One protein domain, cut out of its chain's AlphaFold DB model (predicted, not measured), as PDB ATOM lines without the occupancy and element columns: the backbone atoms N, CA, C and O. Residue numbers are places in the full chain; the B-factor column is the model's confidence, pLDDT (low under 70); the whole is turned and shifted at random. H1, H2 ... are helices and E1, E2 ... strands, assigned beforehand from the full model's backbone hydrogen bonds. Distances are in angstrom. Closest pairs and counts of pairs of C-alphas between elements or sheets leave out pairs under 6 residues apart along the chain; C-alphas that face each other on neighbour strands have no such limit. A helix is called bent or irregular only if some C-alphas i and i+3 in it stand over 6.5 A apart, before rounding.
ATOM      1  N   ILE A   2      39.483 -19.153  -0.254       94.88
ATOM      2  CA  ILE A   2      38.519 -20.249   0.002       94.88
ATOM      3  C   ILE A   2      37.107 -19.953  -0.530       94.88
ATOM      4  O   ILE A   2      36.213 -20.780  -0.411       94.88
ATOM      5  N   GLY A   3      36.913 -18.771  -1.107       96.00
ATOM      6  CA  GLY A   3      35.664 -18.310  -1.691       96.00
ATOM      7  C   GLY A   3      35.828 -16.895  -2.237       96.00
ATOM      8  O   GLY A   3      36.797 -16.213  -1.885       96.00
ATOM      9  N   THR A   4      34.889 -16.476  -3.079       97.06
ATOM     10  CA  THR A   4      34.918 -15.174  -3.753       97.06
ATOM     11  C   THR A   4      33.549 -14.508  -3.688       97.06
ATOM     12  O   THR A   4      32.533 -15.117  -4.006       97.06
ATOM     13  N   VAL A   5      33.526 -13.231  -3.329       97.31
ATOM     14  CA  VAL A   5      32.353 -12.370  -3.495       97.31
ATOM     15  C   VAL A   5      32.622 -11.456  -4.676       97.31
ATOM     16  O   VAL A   5      33.707 -10.884  -4.774       97.31
ATOM     17  N   ILE A   6      31.659 -11.356  -5.583       97.56
ATOM     18  CA  ILE A   6      31.762 -10.546  -6.797       97.56
ATOM     19  C   ILE A   6      30.675  -9.481  -6.725       97.56
ATOM     20  O   ILE A   6      29.550  -9.765  -6.334       97.56
ATOM     21  N   PHE A   7      30.996  -8.253  -7.091       97.50
ATOM     22  CA  PHE A   7      30.023  -7.175  -7.197       97.50
ATOM     23  C   PHE A   7      30.415  -6.284  -8.369       97.50
ATOM     24  O   PHE A   7      31.575  -6.269  -8.782       97.50
ATOM     25  N   SER A   8      29.448  -5.546  -8.899       97.06
ATOM     26  CA  SER A   8      29.685  -4.580  -9.966       97.06
ATOM     27  C   SER A   8      29.787  -3.192  -9.337       97.06
ATOM     28  O   SER A   8      28.792  -2.664  -8.830       97.06
ATOM     29  N   ASP A   9      30.978  -2.599  -9.342       97.12
ATOM     30  CA  ASP A   9      31.207  -1.287  -8.741       97.12
ATOM     31  C   ASP A   9      30.551  -0.182  -9.599       97.12
ATOM     32  O   ASP A   9      30.583  -0.266 -10.833       97.12
ATOM     33  N   PRO A  10      29.939   0.862  -9.008       96.25
ATOM     34  CA  PRO A  10      29.462   2.019  -9.769       96.25
ATOM     35  C   PRO A  10      30.577   2.771 -10.514       96.25
ATOM     36  O   PRO A  10      30.299   3.515 -11.452       96.25
ATOM     37  N   GLY A  11      31.843   2.600 -10.120       95.12
ATOM     38  CA  GLY A  11      32.999   3.153 -10.825       95.12
ATOM     39  C   GLY A  11      33.113   2.644 -12.263       95.12
ATOM     40  O   GLY A  11      33.517   3.402 -13.148       95.12
ATOM     41  N   ASP A  12      32.662   1.412 -12.516       95.00
ATOM     42  CA  ASP A  12      32.678   0.787 -13.842       95.00
ATOM     43  C   ASP A  12      31.561   1.312 -14.763       95.00
ATOM     44  O   ASP A  12      31.631   1.154 -15.981       95.00
ATOM     45  N   ASP A  13      30.547   1.988 -14.211       94.94
ATOM     46  CA  ASP A  13      29.418   2.547 -14.971       94.94
ATOM     47  C   ASP A  13      29.738   3.902 -15.628       94.94
ATOM     48  O   ASP A  13      28.899   4.505 -16.310       94.94
ATOM     49  N   GLY A  14      30.951   4.426 -15.433       93.06
ATOM     50  CA  GLY A  14      31.386   5.679 -16.039       93.06
ATOM     51  C   GLY A  14      30.447   6.834 -15.681       93.06
ATOM     52  O   GLY A  14      30.351   7.231 -14.521       93.06
ATOM     53  N   ASN A  15      29.791   7.439 -16.677       94.25
ATOM     54  CA  ASN A  15      28.876   8.571 -16.469       94.25
ATOM     55  C   ASN A  15      27.433   8.175 -16.111       94.25
ATOM     56  O   ASN A  15      26.624   9.056 -15.831       94.25
ATOM     57  N   MET A  16      27.112   6.880 -16.088       95.75
ATOM     58  CA  MET A  16      25.750   6.364 -15.929       95.75
ATOM     59  C   MET A  16      25.432   6.011 -14.471       95.75
ATOM     60  O   MET A  16      25.044   4.886 -14.169       95.75
ATOM     61  N   THR A  17      25.600   6.972 -13.559       95.94
ATOM     62  CA  THR A  17      25.425   6.753 -12.112       95.94
ATOM     63  C   THR A  17      24.540   7.808 -11.449       95.94
ATOM     64  O   THR A  17      24.485   8.963 -11.883       95.94
ATOM     65  N   GLU A  18      23.901   7.440 -10.334       94.62
ATOM     66  CA  GLU A  18      23.101   8.367  -9.515       94.62
ATOM     67  C   GLU A  18      23.945   9.514  -8.950       94.62
ATOM     68  O   GLU A  18      23.497  10.659  -8.917       94.62
ATOM     69  N   ALA A  19      25.208   9.244  -8.604       92.81
ATOM     70  CA  ALA A  19      26.166  10.261  -8.163       92.81
ATOM     71  C   ALA A  19      26.417  11.355  -9.221       92.81
ATOM     72  O   ALA A  19      26.840  12.459  -8.885       92.81
ATOM     73  N   LYS A  20      26.142  11.063 -10.497       94.75
ATOM     74  CA  LYS A  20      26.236  11.998 -11.626       94.75
ATOM     75  C   LYS A  20      24.873  12.541 -12.067       94.75
ATOM     76  O   LYS A  20      24.766  13.145 -13.131       94.75
ATOM     77  N   GLY A  21      23.835  12.349 -11.252       96.00
ATOM     78  CA  GLY A  21      22.483  12.854 -11.495       96.00
ATOM     79  C   GLY A  21      21.660  12.020 -12.479       96.00
ATOM     80  O   GLY A  21      20.587  12.459 -12.885       96.00
ATOM     81  N   VAL A  22      22.130  10.830 -12.872       97.94
ATOM     82  CA  VAL A  22      21.370   9.918 -13.735       97.94
ATOM     83  C   VAL A  22      20.501   9.024 -12.858       97.94
ATOM     84  O   VAL A  22      21.022   8.248 -12.063       97.94
ATOM     85  N   ALA A  23      19.179   9.116 -13.004       98.06
ATOM     86  CA  ALA A  23      18.255   8.287 -12.235       98.06
ATOM     87  C   ALA A  23      18.507   6.788 -12.484       98.06
ATOM     88  O   ALA A  23      18.699   6.361 -13.628       98.06
ATOM     89  N   ALA A  24      18.491   5.994 -11.415       97.62
ATOM     90  CA  ALA A  24      18.592   4.546 -11.500       97.62
ATOM     91  C   ALA A  24      17.323   3.911 -12.085       97.62
ATOM     92  O   ALA A  24      16.215   4.449 -11.972       97.62
ATOM     93  N   TYR A  25      17.471   2.724 -12.675       95.56
ATOM     94  CA  TYR A  25      16.337   1.889 -13.067       95.56
ATOM     95  C   TYR A  25      15.417   1.655 -11.852       95.56
ATOM     96  O   TYR A  25      15.926   1.357 -10.770       95.56
ATOM     97  N   PRO A  26      14.081   1.758 -11.983       95.56
ATOM     98  CA  PRO A  26      13.311   1.845 -13.230       95.56
ATOM     99  C   PRO A  26      13.070   3.266 -13.765       95.56
ATOM    100  O   PRO A  26      12.425   3.419 -14.798       95.56
ATOM    101  N   HIS A  27      13.549   4.309 -13.086       97.44
ATOM    102  CA  HIS A  27      13.254   5.706 -13.436       97.44
ATOM    103  C   HIS A  27      14.285   6.349 -14.365       97.44
ATOM    104  O   HIS A  27      14.054   7.434 -14.894       97.44
ATOM    105  N   GLY A  28      15.401   5.671 -14.593       96.62
ATOM    106  CA  GLY A  28      16.377   6.048 -15.595       96.62
ATOM    107  C   GLY A  28      17.324   4.899 -15.931       96.62
ATOM    108  O   GLY A  28      17.103   3.758 -15.521       96.62
ATOM    109  N   PRO A  29      18.352   5.182 -16.737       95.75
ATOM    110  CA  PRO A  29      19.228   4.161 -17.300       95.75
ATOM    111  C   PRO A  29      20.409   3.772 -16.400       95.75
ATOM    112  O   PRO A  29      21.141   2.853 -16.759       95.75
ATOM    113  N   ALA A  30      20.639   4.459 -15.274       96.88
ATOM    114  CA  ALA A  30      21.708   4.063 -14.360       96.88
ATOM    115  C   ALA A  30      21.386   2.713 -13.700       96.88
ATOM    116  O   ALA A  30      20.217   2.360 -13.495       96.88
ATOM    117  N   ARG A  31      22.430   1.950 -13.358       95.31
ATOM    118  CA  ARG A  31      22.294   0.659 -12.674       95.31
ATOM    119  C   ARG A  31      21.478   0.834 -11.391       95.31
ATOM    120  O   ARG A  31      21.746   1.736 -10.601       95.31
ATOM    121  N   ASN A  32      20.501  -0.043 -11.165       96.44
ATOM    122  CA  ASN A  32      19.793  -0.059  -9.888       96.44
ATOM    123  C   ASN A  32      20.764  -0.449  -8.752       96.44
ATOM    124  O   ASN A  32      21.515  -1.415  -8.914       96.44
ATOM    125  N   PRO A  33      20.746   0.242  -7.597       96.44
ATOM    126  CA  PRO A  33      21.644  -0.054  -6.482       96.44
ATOM    127  C   PRO A  33      21.617  -1.499  -5.980       96.44
ATOM    128  O   PRO A  33      22.632  -2.018  -5.527       96.44
ATOM    129  N   THR A  34      20.466  -2.157  -6.101       97.00
ATOM    130  CA  THR A  34      20.228  -3.543  -5.672       97.00
ATOM    131  C   THR A  34      20.499  -4.577  -6.771       97.00
ATOM    132  O   THR A  34      20.268  -5.768  -6.567       97.00
ATOM    133  N   THR A  35      20.970  -4.162  -7.953       95.00
ATOM    134  CA  THR A  35      21.238  -5.085  -9.062       95.00
ATOM    135  C   THR A  35      22.345  -6.070  -8.705       95.00
ATOM    136  O   THR A  35      23.410  -5.683  -8.228       95.00
ATOM    137  N   VAL A  36      22.113  -7.337  -9.045       96.56
ATOM    138  CA  VAL A  36      23.101  -8.418  -8.981       96.56
ATOM    139  C   VAL A  36      23.353  -8.938 -10.392       96.56
ATOM    140  O   VAL A  36      22.420  -9.399 -11.061       96.56
ATOM    141  N   GLN A  37      24.608  -8.885 -10.838       95.94
ATOM    142  CA  GLN A  37      25.022  -9.450 -12.119       95.94
ATOM    143  C   GLN A  37      25.211 -10.966 -11.987       95.94
ATOM    144  O   GLN A  37      26.016 -11.439 -11.188       95.94
ATOM    145  N   ARG A  38      24.447 -11.728 -12.774       95.56
ATOM    146  CA  ARG A  38      24.623 -13.179 -12.924       95.56
ATOM    147  C   ARG A  38      25.626 -13.462 -14.039       95.56
ATOM    148  O   ARG A  38      25.923 -12.584 -14.843       95.56
ATOM    149  N   GLY A  39      26.140 -14.683 -14.064       95.38
ATOM    150  CA  GLY A  39      27.040 -15.147 -15.109       95.38
ATOM    151  C   GLY A  39      27.619 -16.511 -14.770       95.38
ATOM    152  O   GLY A  39      27.790 -16.848 -13.594       95.38
ATOM    153  N   SER A  40      27.926 -17.297 -15.803       95.44
ATOM    154  CA  SER A  40      28.686 -18.529 -15.631       95.44
ATOM    155  C   SER A  40      30.111 -18.194 -15.201       95.44
ATOM    156  O   SER A  40      30.753 -17.291 -15.736       95.44
ATOM    157  N   VAL A  41      30.615 -18.947 -14.228       95.31
ATOM    158  CA  VAL A  41      32.007 -18.870 -13.764       95.31
ATOM    159  C   VAL A  41      32.868 -19.998 -14.345       95.31
ATOM    160  O   VAL A  41      33.992 -20.207 -13.894       95.31
ATOM    161  N   GLN A  42      32.358 -20.736 -15.340       95.12
ATOM    162  CA  GLN A  42      33.141 -21.698 -16.118       95.12
ATOM    163  C   GLN A  42      34.361 -21.008 -16.739       95.12
ATOM    164  O   GLN A  42      34.313 -19.846 -17.144       95.12
ATOM    165  N   PHE A  43      35.474 -21.730 -16.852       95.00
ATOM    166  CA  PHE A  43      36.687 -21.228 -17.490       95.00
ATOM    167  C   PHE A  43      36.534 -21.261 -19.016       95.00
ATOM    168  O   PHE A  43      37.137 -22.082 -19.709       95.00
ATOM    169  N   LEU A  44      35.709 -20.355 -19.550       92.69
ATOM    170  CA  LEU A  44      35.323 -20.307 -20.966       92.69
ATOM    171  C   LEU A  44      36.512 -20.140 -21.919       92.69
ATOM    172  O   LEU A  44      36.456 -20.613 -23.049       92.69
ATOM    173  N   SER A  45      37.601 -19.510 -21.469       91.25
ATOM    174  CA  SER A  45      38.839 -19.396 -22.253       91.25
ATOM    175  C   SER A  45      39.593 -20.720 -22.392       91.25
ATOM    176  O   SER A  45      40.401 -20.864 -23.305       91.25
ATOM    177  N   THR A  46      39.353 -21.674 -21.491       91.62
ATOM    178  CA  THR A  46      39.949 -23.011 -21.536       91.62
ATOM    179  C   THR A  46      39.069 -23.952 -22.340       91.62
ATOM    180  O   THR A  46      39.537 -24.563 -23.298       91.62
ATOM    181  N   TYR A  47      37.799 -24.070 -21.954       91.94
ATOM    182  CA  TYR A  47      36.854 -24.933 -22.644       91.94
ATOM    183  C   TYR A  47      35.414 -24.434 -22.449       91.94
ATOM    184  O   TYR A  47      34.855 -24.583 -21.359       91.94
ATOM    185  N   PRO A  48      34.800 -23.834 -23.476       94.31
ATOM    186  CA  PRO A  48      33.367 -23.555 -23.504       94.31
ATOM    187  C   PRO A  48      32.580 -24.782 -23.997       94.31
ATOM    188  O   PRO A  48      33.130 -25.668 -24.650       94.31
ATOM    189  N   GLY A  49      31.276 -24.797 -23.768       95.38
ATOM    190  CA  GLY A  49      30.394 -25.925 -24.044       95.38
ATOM    191  C   GLY A  49      30.004 -26.659 -22.763       95.38
ATOM    192  O   GLY A  49      30.341 -26.223 -21.661       95.38
ATOM    193  N   ASP A  50      29.322 -27.798 -22.909       95.88
ATOM    194  CA  ASP A  50      29.013 -28.682 -21.779       95.88
ATOM    195  C   ASP A  50      30.320 -29.090 -21.069       95.88
ATOM    196  O   ASP A  50      31.179 -29.742 -21.682       95.88
ATOM    197  N   PRO A  51      30.485 -28.747 -19.778       95.19
ATOM    198  CA  PRO A  51      31.724 -28.999 -19.057       95.19
ATOM    199  C   PRO A  51      32.009 -30.493 -18.828       95.19
ATOM    200  O   PRO A  51      33.091 -30.871 -18.389       95.19
ATOM    201  N   THR A  52      31.048 -31.367 -19.110       95.25
ATOM    202  CA  THR A  52      31.183 -32.816 -18.954       95.25
ATOM    203  C   THR A  52      31.388 -33.548 -20.276       95.25
ATOM    204  O   THR A  52      31.628 -34.751 -20.250       95.25
ATOM    205  N   THR A  53      31.348 -32.864 -21.425       95.00
ATOM    206  CA  THR A  53      31.614 -33.481 -22.738       95.00
ATOM    207  C   THR A  53      32.630 -32.688 -23.565       95.00
ATOM    208  O   THR A  53      32.309 -32.176 -24.641       95.00
ATOM    209  N   PRO A  54      33.879 -32.553 -23.087       91.88
ATOM    210  CA  PRO A  54      34.870 -31.757 -23.782       91.88
ATOM    211  C   PRO A  54      35.353 -32.431 -25.074       91.88
ATOM    212  O   PRO A  54      35.917 -33.522 -25.060       91.88
ATOM    213  N   GLY A  55      35.153 -31.751 -26.198       89.62
ATOM    214  CA  GLY A  55      35.548 -32.140 -27.547       89.62
ATOM    215  C   GLY A  55      34.497 -32.941 -28.316       89.62
ATOM    216  O   GLY A  55      34.762 -33.322 -29.453       89.62
ATOM    217  N   TYR A  56      33.325 -33.219 -27.735       94.00
ATOM    218  CA  TYR A  56      32.291 -34.043 -28.366       94.00
ATOM    219  C   TYR A  56      30.871 -33.623 -27.977       94.00
ATOM    220  O   TYR A  56      30.643 -32.905 -27.009       94.00
ATOM    221  N   VAL A  57      29.900 -34.079 -28.771       94.81
ATOM    222  CA  VAL A  57      28.486 -33.711 -28.620       94.81
ATOM    223  C   VAL A  57      27.913 -34.277 -27.319       94.81
ATOM    224  O   VAL A  57      28.074 -35.467 -27.029       94.81
ATOM    225  N   SER A  58      27.181 -33.448 -26.573       95.94
ATOM    226  CA  SER A  58      26.457 -33.866 -25.372       95.94
ATOM    227  C   SER A  58      25.135 -34.546 -25.730       95.94
ATOM    228  O   SER A  58      24.119 -33.901 -25.978       95.94
ATOM    229  N   LYS A  59      25.149 -35.879 -25.792       94.88
ATOM    230  CA  LYS A  59      23.964 -36.731 -25.948       94.88
ATOM    231  C   LYS A  59      23.639 -37.431 -24.623       94.88
ATOM    232  O   LYS A  59      24.504 -37.491 -23.742       94.88
ATOM    233  N   PRO A  60      22.420 -37.977 -24.454       93.56
ATOM    234  CA  PRO A  60      22.051 -38.706 -23.238       93.56
ATOM    235  C   PRO A  60      23.015 -39.846 -22.873       93.56
ATOM    236  O   PRO A  60      23.240 -40.096 -21.694       93.56
ATOM    237  N   ASP A  61      23.601 -40.504 -23.871       94.88
ATOM    238  CA  ASP A  61      24.532 -41.630 -23.750       94.88
ATOM    239  C   ASP A  61      26.014 -41.232 -23.858       94.88
ATOM    240  O   ASP A  61      26.890 -42.092 -23.745       94.88
ATOM    241  N   SER A  62      26.319 -39.945 -24.057       95.81
ATOM    242  CA  SER A  62      27.703 -39.475 -24.105       95.81
ATOM    243  C   SER A  62      28.407 -39.748 -22.770       95.81
ATOM    244  O   SER A  62      27.836 -39.451 -21.712       95.81
ATOM    245  N   PRO A  63      29.652 -40.265 -22.787       96.19
ATOM    246  CA  PRO A  63      30.441 -40.394 -21.569       96.19
ATOM    247  C   PRO A  63      30.608 -39.018 -20.919       96.19
ATOM    248  O   PRO A  63      30.634 -38.001 -21.605       96.19
ATOM    249  N   ARG A  64      30.692 -38.985 -19.588       95.50
ATOM    250  CA  ARG A  64      30.830 -37.744 -18.823       95.50
ATOM    251  C   ARG A  64      32.241 -37.664 -18.258       95.50
ATOM    252  O   ARG A  64      32.676 -38.567 -17.548       95.50
ATOM    253  N   ALA A  65      32.960 -36.613 -18.628       94.69
ATOM    254  CA  ALA A  65      34.301 -36.323 -18.148       94.69
ATOM    255  C   ALA A  65      34.268 -35.542 -16.828       94.69
ATOM    256  O   ALA A  65      33.267 -34.913 -16.476       94.69
ATOM    257  N   ASP A  66      35.397 -35.564 -16.122       94.62
ATOM    258  CA  ASP A  66      35.626 -34.666 -14.999       94.62
ATOM    259  C   ASP A  66      35.707 -33.206 -15.476       94.62
ATOM    260  O   ASP A  66      36.354 -32.900 -16.480       94.62
ATOM    261  N   ARG A  67      35.061 -32.308 -14.728       93.62
ATOM    262  CA  ARG A  67      34.971 -30.872 -15.037       93.62
ATOM    263  C   ARG A  67      35.895 -30.004 -14.182       93.62
ATOM    264  O   ARG A  67      35.864 -28.779 -14.313       93.62
ATOM    265  N   SER A  68      36.677 -30.596 -13.276       93.50
ATOM    266  CA  SER A  68      37.455 -29.845 -12.279       93.50
ATOM    267  C   SER A  68      38.475 -28.880 -12.894       93.50
ATOM    268  O   SER A  68      38.761 -27.828 -12.329       93.50
ATOM    269  N   SER A  69      38.973 -29.199 -14.092       92.31
ATOM    270  CA  SER A  69      39.932 -28.380 -14.840       92.31
ATOM    271  C   SER A  69      39.320 -27.148 -15.513       92.31
ATOM    272  O   SER A  69      40.061 -26.268 -15.946       92.31
ATOM    273  N   ILE A  70      37.990 -27.076 -15.613       93.19
ATOM    274  CA  ILE A  70      37.271 -26.033 -16.361       93.19
ATOM    275  C   ILE A  70      36.163 -25.359 -15.546       93.19
ATOM    276  O   ILE A  70      35.468 -24.481 -16.051       93.19
ATOM    277  N   THR A  71      36.003 -25.738 -14.279       93.81
ATOM    278  CA  THR A  71      35.053 -25.122 -13.348       93.81
ATOM    279  C   THR A  71      35.756 -24.710 -12.052       93.81
ATOM    280  O   THR A  71      36.677 -25.404 -11.608       93.81
ATOM    281  N   PRO A  72      35.348 -23.601 -11.410       93.94
ATOM    282  CA  PRO A  72      35.905 -23.203 -10.125       93.94
ATOM    283  C   PRO A  72      35.679 -24.262  -9.047       93.94
ATOM    284  O   PRO A  72      34.616 -24.870  -8.967       93.94
ATOM    285  N   GLN A  73      36.677 -24.433  -8.180       94.00
ATOM    286  CA  GLN A  73      36.641 -25.380  -7.056       94.00
ATOM    287  C   GLN A  73      36.386 -24.691  -5.703       94.00
ATOM    288  O   GLN A  73      36.502 -25.309  -4.648       94.00
ATOM    289  N   ILE A  74      36.063 -23.395  -5.725       95.12
ATOM    290  CA  ILE A  74      35.688 -22.603  -4.553       95.12
ATOM    291  C   ILE A  74      34.331 -21.936  -4.804       95.12
ATOM    292  O   ILE A  74      34.023 -21.608  -5.952       95.12
ATOM    293  N   PRO A  75      33.521 -21.704  -3.761       95.62
ATOM    294  CA  PRO A  75      32.258 -20.996  -3.905       95.62
ATOM    295  C   PRO A  75      32.467 -19.546  -4.355       95.62
ATOM    296  O   PRO A  75      33.354 -18.846  -3.861       95.62
ATOM    297  N   SER A  76      31.589 -19.083  -5.239       95.88
ATOM    298  CA  SER A  76      31.479 -17.681  -5.633       95.88
ATOM    299  C   SER A  76      30.049 -17.179  -5.470       95.88
ATOM    300  O   SER A  76      29.117 -17.910  -5.806       95.88
ATOM    301  N   LEU A  77      29.872 -15.941  -5.009       97.00
ATOM    302  CA  LEU A  77      28.557 -15.320  -4.850       97.00
ATOM    303  C   LEU A  77      28.559 -13.893  -5.419       97.00
ATOM    304  O   LEU A  77      29.324 -13.058  -4.926       97.00
ATOM    305  N   PRO A  78      27.732 -13.590  -6.436       97.62
ATOM    306  CA  PRO A  78      27.517 -12.216  -6.849       97.62
ATOM    307  C   PRO A  78      26.579 -11.512  -5.858       97.62
ATOM    308  O   PRO A  78      25.565 -12.075  -5.447       97.62
ATOM    309  N   ILE A  79      26.907 -10.276  -5.500       98.25
ATOM    310  CA  ILE A  79      26.097  -9.402  -4.646       98.25
ATOM    311  C   ILE A  79      25.957  -8.024  -5.290       98.25
ATOM    312  O   ILE A  79      26.697  -7.663  -6.211       98.25
ATOM    313  N   SER A  80      24.998  -7.245  -4.807       98.12
ATOM    314  CA  SER A  80      24.845  -5.856  -5.226       98.12
ATOM    315  C   SER A  80      25.931  -4.974  -4.608       98.12
ATOM    316  O   SER A  80      26.524  -5.307  -3.578       98.12
ATOM    317  N   TRP A  81      26.198  -3.810  -5.205       97.38
ATOM    318  CA  TRP A  81      27.222  -2.919  -4.652       97.38
ATOM    319  C   TRP A  81      26.817  -2.347  -3.287       97.38
ATOM    320  O   TRP A  81      27.693  -2.094  -2.459       97.38
ATOM    321  N   ILE A  82      25.513  -2.194  -3.009       97.69
ATOM    322  CA  ILE A  82      25.039  -1.752  -1.686       97.69
ATOM    323  C   ILE A  82      25.331  -2.789  -0.597       97.69
ATOM    324  O   ILE A  82      25.595  -2.423   0.542       97.69
ATOM    325  N   GLU A  83      25.329  -4.078  -0.941       98.19
ATOM    326  CA  GLU A  83      25.689  -5.158  -0.020       98.19
ATOM    327  C   GLU A  83      27.209  -5.262   0.135       98.19
ATOM    328  O   GLU A  83      27.699  -5.582   1.217       98.19
ATOM    329  N   ALA A  84      27.967  -4.937  -0.918       98.12
ATOM    330  CA  ALA A  84      29.425  -4.862  -0.861       98.12
ATOM    331  C   ALA A  84      29.919  -3.685  -0.001       98.12
ATOM    332  O   ALA A  84      30.957  -3.792   0.648       98.12
ATOM    333  N   GLN A  85      29.172  -2.577   0.049       98.25
ATOM    334  CA  GLN A  85      29.536  -1.363   0.783       98.25
ATOM    335  C   GLN A  85      29.943  -1.613   2.249       98.25
ATOM    336  O   GLN A  85      31.076  -1.270   2.592       98.25
ATOM    337  N   PRO A  86      29.111  -2.212   3.128       98.06
ATOM    338  CA  PRO A  86      29.508  -2.458   4.515       98.06
ATOM    339  C   PRO A  86      30.705  -3.414   4.629       98.06
ATOM    340  O   PRO A  86      31.519  -3.255   5.538       98.06
ATOM    341  N   LEU A  87      30.851  -4.366   3.697       98.00
ATOM    342  CA  LEU A  87      31.987  -5.291   3.676       98.00
ATOM    343  C   LEU A  87      33.294  -4.549   3.394       98.00
ATOM    344  O   LEU A  87      34.278  -4.749   4.098       98.00
ATOM    345  N   LEU A  88      33.295  -3.661   2.400       98.06
ATOM    346  CA  LEU A  88      34.470  -2.877   2.023       98.06
ATOM    347  C   LEU A  88      34.772  -1.766   3.037       98.06
ATOM    348  O   LEU A  88      35.936  -1.496   3.322       98.06
ATOM    349  N   MET A  89      33.747  -1.157   3.639       98.25
ATOM    350  CA  MET A  89      33.930  -0.184   4.723       98.25
ATOM    351  C   MET A  89      34.609  -0.808   5.944       98.25
ATOM    352  O   MET A  89      35.424  -0.144   6.583       98.25
ATOM    353  N   ALA A  90      34.342  -2.084   6.241       98.12
ATOM    354  CA  ALA A  90      35.019  -2.820   7.309       98.12
ATOM    355  C   ALA A  90      36.521  -3.055   7.041       98.12
ATOM    356  O   ALA A  90      37.242  -3.488   7.940       98.12
ATOM    357  N   LEU A  91      37.002  -2.783   5.822       98.06
ATOM    358  CA  LEU A  91      38.416  -2.862   5.452       98.06
ATOM    359  C   LEU A  91      39.117  -1.497   5.485       98.06
ATOM    360  O   LEU A  91      40.343  -1.446   5.407       98.06
ATOM    361  N   ASN A  92      38.375  -0.390   5.601       98.00
ATOM    362  CA  ASN A  92      38.939   0.959   5.569       98.00
ATOM    363  C   ASN A  92      40.050   1.134   6.620       98.00
ATOM    364  O   ASN A  92      39.838   0.889   7.804       98.00
ATOM    365  N   GLY A  93      41.216   1.620   6.184       97.81
ATOM    366  CA  GLY A  93      42.372   1.858   7.054       97.81
ATOM    367  C   GLY A  93      43.240   0.628   7.334       97.81
ATOM    368  O   GLY A  93      44.238   0.763   8.037       97.81
ATOM    369  N   PHE A  94      42.903  -0.544   6.785       98.25
ATOM    370  CA  PHE A  94      43.651  -1.785   6.991       98.25
ATOM    371  C   PHE A  94      44.319  -2.276   5.702       98.25
ATOM    372  O   PHE A  94      43.681  -2.408   4.661       98.25
ATOM    373  N   GLY A  95      45.614  -2.577   5.769       96.38
ATOM    374  CA  GLY A  95      46.432  -2.933   4.610       96.38
ATOM    375  C   GLY A  95      46.744  -1.738   3.697       96.38
ATOM    376  O   GLY A  95      46.646  -0.581   4.100       96.38
ATOM    377  N   THR A  96      47.139  -2.015   2.455       96.56
ATOM    378  CA  THR A  96      47.447  -1.001   1.431       96.56
ATOM    379  C   THR A  96      46.182  -0.301   0.930       96.56
ATOM    380  O   THR A  96      45.176  -0.968   0.664       96.56
ATOM    381  N   ASN A  97      46.244   1.023   0.763       95.88
ATOM    382  CA  ASN A  97      45.188   1.805   0.118       95.88
ATOM    383  C   ASN A  97      45.151   1.514  -1.391       95.88
ATOM    384  O   ASN A  97      46.199   1.435  -2.027       95.88
ATOM    385  N   GLY A  98      43.964   1.405  -1.984       94.31
ATOM    386  CA  GLY A  98      43.775   1.143  -3.410       94.31
ATOM    387  C   GLY A  98      44.483   2.131  -4.341       94.31
ATOM    388  O   GLY A  98      44.872   1.735  -5.436       94.31
ATOM    389  N   THR A  99      44.720   3.379  -3.921       93.62
ATOM    390  CA  THR A  99      45.508   4.362  -4.695       93.62
ATOM    391  C   THR A  99      47.004   4.044  -4.740       93.62
ATOM    392  O   THR A  99      47.693   4.460  -5.668       93.62
ATOM    393  N   GLU A 100      47.510   3.319  -3.744       94.81
ATOM    394  CA  GLU A 100      48.909   2.895  -3.630       94.81
ATOM    395  C   GLU A 100      49.136   1.508  -4.238       94.81
ATOM    396  O   GLU A 100      50.277   1.104  -4.482       94.81
ATOM    397  N   VAL A 101      48.061   0.763  -4.514       92.12
ATOM    398  CA  VAL A 101      48.163  -0.500  -5.236       92.12
ATOM    399  C   VAL A 101      48.571  -0.196  -6.677       92.12
ATOM    400  O   VAL A 101      47.857   0.469  -7.418       92.12
ATOM    401  N   ASN A 102      49.731  -0.710  -7.095       85.56
ATOM    402  CA  ASN A 102      50.309  -0.495  -8.427       85.56
ATOM    403  C   ASN A 102      49.565  -1.275  -9.538       85.56
ATOM    404  O   ASN A 102      50.151  -2.104 -10.240       85.56
ATOM    405  N   ARG A 103      48.245  -1.085  -9.644       86.81
ATOM    406  CA  ARG A 103      47.336  -1.701 -10.618       86.81
ATOM    407  C   ARG A 103      46.162  -0.761 -10.898       86.81
ATOM    408  O   ARG A 103      45.666  -0.080 -10.009       86.81
ATOM    409  N   THR A 104      45.685  -0.752 -12.137       85.12
ATOM    410  CA  THR A 104      44.521   0.048 -12.541       85.12
ATOM    411  C   THR A 104      43.217  -0.539 -11.994       85.12
ATOM    412  O   THR A 104      43.132  -1.742 -11.752       85.12
ATOM    413  N   GLY A 105      42.197   0.306 -11.813       85.19
ATOM    414  CA  GLY A 105      40.846  -0.136 -11.432       85.19
ATOM    415  C   GLY A 105      40.687  -0.591  -9.977       85.19
ATOM    416  O   GLY A 105      39.723  -1.277  -9.668       85.19
ATOM    417  N   TRP A 106      41.621  -0.244  -9.084       92.88
ATOM    418  CA  TRP A 106      41.538  -0.610  -7.662       92.88
ATOM    419  C   TRP A 106      40.629   0.290  -6.824       92.88
ATOM    420  O   TRP A 106      40.157  -0.134  -5.773       92.88
ATOM    421  N   VAL A 107      40.396   1.522  -7.274       95.19
ATOM    422  CA  VAL A 107      39.530   2.491  -6.597       95.19
ATOM    423  C   VAL A 107      38.248   2.637  -7.406       95.19
ATOM    424  O   VAL A 107      38.296   3.070  -8.557       95.19
ATOM    425  N   GLY A 108      37.124   2.267  -6.799       95.50
ATOM    426  CA  GLY A 108      35.789   2.415  -7.375       95.50
ATOM    427  C   GLY A 108      35.062   3.676  -6.891       95.50
ATOM    428  O   GLY A 108      35.685   4.661  -6.489       95.50
ATOM    429  N   ALA A 109      33.730   3.651  -6.939       96.12
ATOM    430  CA  ALA A 109      32.857   4.782  -6.623       96.12
ATOM    431  C   ALA A 109      31.745   4.465  -5.602       96.12
ATOM    432  O   ALA A 109      30.739   5.178  -5.542       96.12
ATOM    433  N   ILE A 110      31.903   3.421  -4.786       97.12
ATOM    434  CA  ILE A 110      30.975   3.107  -3.693       97.12
ATOM    435  C   ILE A 110      31.117   4.165  -2.582       97.12
ATOM    436  O   ILE A 110      32.217   4.371  -2.060       97.12
ATOM    437  N   PRO A 111      30.023   4.828  -2.159       95.75
ATOM    438  CA  PRO A 111      30.084   5.853  -1.119       95.75
ATOM    439  C   PRO A 111      30.684   5.328   0.195       95.75
ATOM    440  O   PRO A 111      30.310   4.260   0.672       95.75
ATOM    441  N   GLY A 112      31.597   6.088   0.807       96.56
ATOM    442  CA  GLY A 112      32.199   5.751   2.108       96.56
ATOM    443  C   GLY A 112      33.259   4.640   2.085       96.56
ATOM    444  O   GLY A 112      33.853   4.344   3.124       96.56
ATOM    445  N   VAL A 113      33.527   4.038   0.925       97.94
ATOM    446  CA  VAL A 113      34.566   3.021   0.750       97.94
ATOM    447  C   VAL A 113      35.864   3.682   0.293       97.94
ATOM    448  O   VAL A 113      35.893   4.388  -0.710       97.94
ATOM    449  N   ASN A 114      36.956   3.415   1.012       96.38
ATOM    450  CA  ASN A 114      38.287   3.943   0.698       96.38
ATOM    451  C   ASN A 114      39.182   2.908  -0.016       96.38
ATOM    452  O   ASN A 114      40.373   3.149  -0.189       96.38
ATOM    453  N   TYR A 115      38.614   1.756  -0.397       97.31
ATOM    454  CA  TYR A 115      39.244   0.698  -1.201       97.31
ATOM    455  C   TYR A 115      40.576   0.184  -0.644       97.31
ATOM    456  O   TYR A 115      41.589   0.134  -1.331       97.31
ATOM    457  N   PHE A 116      40.578  -0.211   0.623       97.56
ATOM    458  CA  PHE A 116      41.735  -0.822   1.269       97.56
ATOM    459  C   PHE A 116      41.772  -2.343   1.057       97.56
ATOM    460  O   PHE A 116      40.734  -2.998   0.993       97.56
ATOM    461  N   THR A 117      42.975  -2.916   0.986       95.94
ATOM    462  CA  THR A 117      43.185  -4.371   0.815       95.94
ATOM    463  C   THR A 117      42.725  -5.213   2.011       95.94
ATOM    464  O   THR A 117      42.475  -6.407   1.853       95.94
ATOM    465  N   GLY A 118      42.595  -4.615   3.200       96.81
ATOM    466  CA  GLY A 118      42.000  -5.242   4.380       96.81
ATOM    467  C   GLY A 118      42.951  -6.070   5.246       96.81
ATOM    468  O   GLY A 118      42.500  -6.634   6.251       96.81
ATOM    469  N   GLU A 119      44.243  -6.152   4.905       96.19
ATOM    470  CA  GLU A 119      45.240  -6.869   5.711       96.19
ATOM    471  C   GLU A 119      45.305  -6.284   7.134       96.19
ATOM    472  O   GLU A 119      45.489  -5.084   7.328       96.19
ATOM    473  N   GLY A 120      45.117  -7.134   8.147       96.44
ATOM    474  CA  GLY A 120      45.113  -6.720   9.554       96.44
ATOM    475  C   GLY A 120      43.782  -6.173  10.089       96.44
ATOM    476  O   GLY A 120      43.726  -5.823  11.262       96.44
ATOM    477  N   SER A 121      42.706  -6.144   9.290       97.19
ATOM    478  CA  SER A 121      41.381  -5.672   9.748       97.19
ATOM    479  C   SER A 121      40.747  -6.530  10.844       97.19
ATOM    480  O   SER A 121      39.950  -6.036  11.635       97.19
ATOM    481  N   GLY A 122      41.055  -7.831  10.880       95.88
ATOM    482  CA  GLY A 122      40.352  -8.793  11.738       95.88
ATOM    483  C   GLY A 122      38.891  -9.041  11.327       95.88
ATOM    484  O   GLY A 122      38.202  -9.826  11.977       95.88
ATOM    485  N   SER A 123      38.425  -8.406  10.248       95.75
ATOM    486  CA  SER A 123      37.085  -8.577   9.697       95.75
ATOM    487  C   SER A 123      36.891 -10.005   9.193       95.75
ATOM    488  O   SER A 123      37.772 -10.589   8.563       95.75
ATOM    489  N   THR A 124      35.719 -10.576   9.464       95.25
ATOM    490  CA  THR A 124      35.359 -11.928   9.023       95.25
ATOM    491  C   THR A 124      34.066 -11.889   8.224       95.25
ATOM    492  O   THR A 124      33.139 -11.151   8.551       95.25
ATOM    493  N   LEU A 125      34.013 -12.693   7.163       94.88
ATOM    494  CA  LEU A 125      32.831 -12.875   6.334       94.88
ATOM    495  C   LEU A 125      32.467 -14.358   6.317       94.88
ATOM    496  O   LEU A 125      33.298 -15.202   5.988       94.88
ATOM    497  N   SER A 126      31.215 -14.659   6.648       95.00
ATOM    498  CA  SER A 126      30.643 -15.991   6.476       95.00
ATOM    499  C   SER A 126      29.845 -16.031   5.178       95.00
ATOM    500  O   SER A 126      28.983 -15.185   4.959       95.00
ATOM    501  N   MET A 127      30.108 -17.027   4.336       95.25
ATOM    502  CA  MET A 127      29.410 -17.234   3.070       95.25
ATOM    503  C   MET A 127      28.831 -18.646   3.029       95.25
ATOM    504  O   MET A 127      29.534 -19.619   3.291       95.25
ATOM    505  N   SER A 128      27.556 -18.748   2.660       94.62
ATOM    506  CA  SER A 128      26.882 -20.015   2.386       94.62
ATOM    507  C   SER A 128      26.388 -19.993   0.947       94.62
ATOM    508  O   SER A 128      25.490 -19.223   0.619       94.62
ATOM    509  N   ASN A 129      26.978 -20.832   0.098       94.19
ATOM    510  CA  ASN A 129      26.569 -20.996  -1.291       94.19
ATOM    511  C   ASN A 129      26.151 -22.450  -1.516       94.19
ATOM    512  O   ASN A 129      26.987 -23.349  -1.465       94.19
ATOM    513  N   ILE A 130      24.853 -22.673  -1.714       93.44
ATOM    514  CA  ILE A 130      24.275 -23.999  -1.923       93.44
ATOM    515  C   ILE A 130      23.767 -24.034  -3.360       93.44
ATOM    516  O   ILE A 130      22.701 -23.503  -3.660       93.44
ATOM    517  N   MET A 131      24.557 -24.645  -4.239       90.81
ATOM    518  CA  MET A 131      24.228 -24.819  -5.652       90.81
ATOM    519  C   MET A 131      23.871 -26.276  -5.920       90.81
ATOM    520  O   MET A 131      24.459 -27.182  -5.332       90.81
ATOM    521  N   ASN A 132      22.906 -26.495  -6.810       90.94
ATOM    522  CA  ASN A 132      22.525 -27.829  -7.251       90.94
ATOM    523  C   ASN A 132      22.964 -28.034  -8.701       90.94
ATOM    524  O   ASN A 132      22.353 -27.491  -9.621       90.94
ATOM    525  N   ASP A 133      24.015 -28.822  -8.894       88.06
ATOM    526  CA  ASP A 133      24.470 -29.210 -10.222       88.06
ATOM    527  C   ASP A 133      23.549 -30.280 -10.799       88.06
ATOM    528  O   ASP A 133      23.392 -31.364 -10.236       88.06
ATOM    529  N   THR A 134      22.933 -29.980 -11.940       91.31
ATOM    530  CA  THR A 134      21.993 -30.888 -12.597       91.31
ATOM    531  C   THR A 134      22.230 -30.929 -14.096       91.31
ATOM    532  O   THR A 134      22.733 -29.977 -14.690       91.31
ATOM    533  N   TYR A 135      21.852 -32.047 -14.710       91.69
ATOM    534  CA  TYR A 135      21.778 -32.158 -16.159       91.69
ATOM    535  C   TYR A 135      20.399 -31.696 -16.624       91.69
ATOM    536  O   TYR A 135      19.381 -32.251 -16.208       91.69
ATOM    537  N   GLY A 136      20.376 -30.694 -17.498       92.50
ATOM    538  CA  GLY A 136      19.176 -30.216 -18.174       92.50
ATOM    539  C   GLY A 136      19.243 -30.512 -19.667       92.50
ATOM    540  O   GLY A 136      20.310 -30.448 -20.273       92.50
TER     541      GLY A 136
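Overview. This is residues 2 to 136 of the 214 residues of the protein "Peptide hydrolase" of Pyrenophora tritici-repentis (UniProt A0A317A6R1). Little regular structure: a small two-stranded parallel ribbon, E1 beside E2, lies near the middle of long loops, with the short helix H2 just past one end of the ribbon. The loop of residues 14 to 75 reaches far out at Asp 61, and residues 90 to 136 form another long stretch with no named element. The 135 printed residues hold E1, H1, E2 and H2 in that order, mixed in class, with 21 residues in named elements. The whole is loose, radius of gyration of the C-alphas 19.0 A, spanning 54 by 41 by 28 A.

Along the chain. E1, residues 4 to 7, begins at C-alpha (34.918, -15.174, -3.753) and measures 10.0 A; E2, residues 76 to 79, 9.9 A. H2, residues 81 to 89, measures 11.8 A and ends at C-alpha (33.930, -0.184, 4.723); H1 is residues 10 to 13.

Arrangement. E1 and E2 are parallel at 26 degrees; N 79 and O 6 are 2.8 A apart, within hydrogen-bond range. E1, H1, E2 form a strand-helix-strand unit, two parallel neighbour strands with a helix between, its crossover right-handed. The closest C-alphas of E1 and H2, Phe 7 and Trp 81, are 5.7 A apart. H2 is only just irregular, C-alphas 83 and 86 being 6.51 A apart, with 3 of 5 O i to N i+4 pairs within hydrogen-bond range; H1 is too short for such a pair. H1 and H2 are close but not clearly touching, the C-alphas of Pro 10 and Trp 81 being 7.5 A apart.

Size, cuts and confidence. The two C-alphas farthest apart, of Asp 61 and Gly 93, are 56.2 A apart. The printed part has no cut; H1 to E2 is a long link of 62 residues. No printed residue is under 70 in pLDDT.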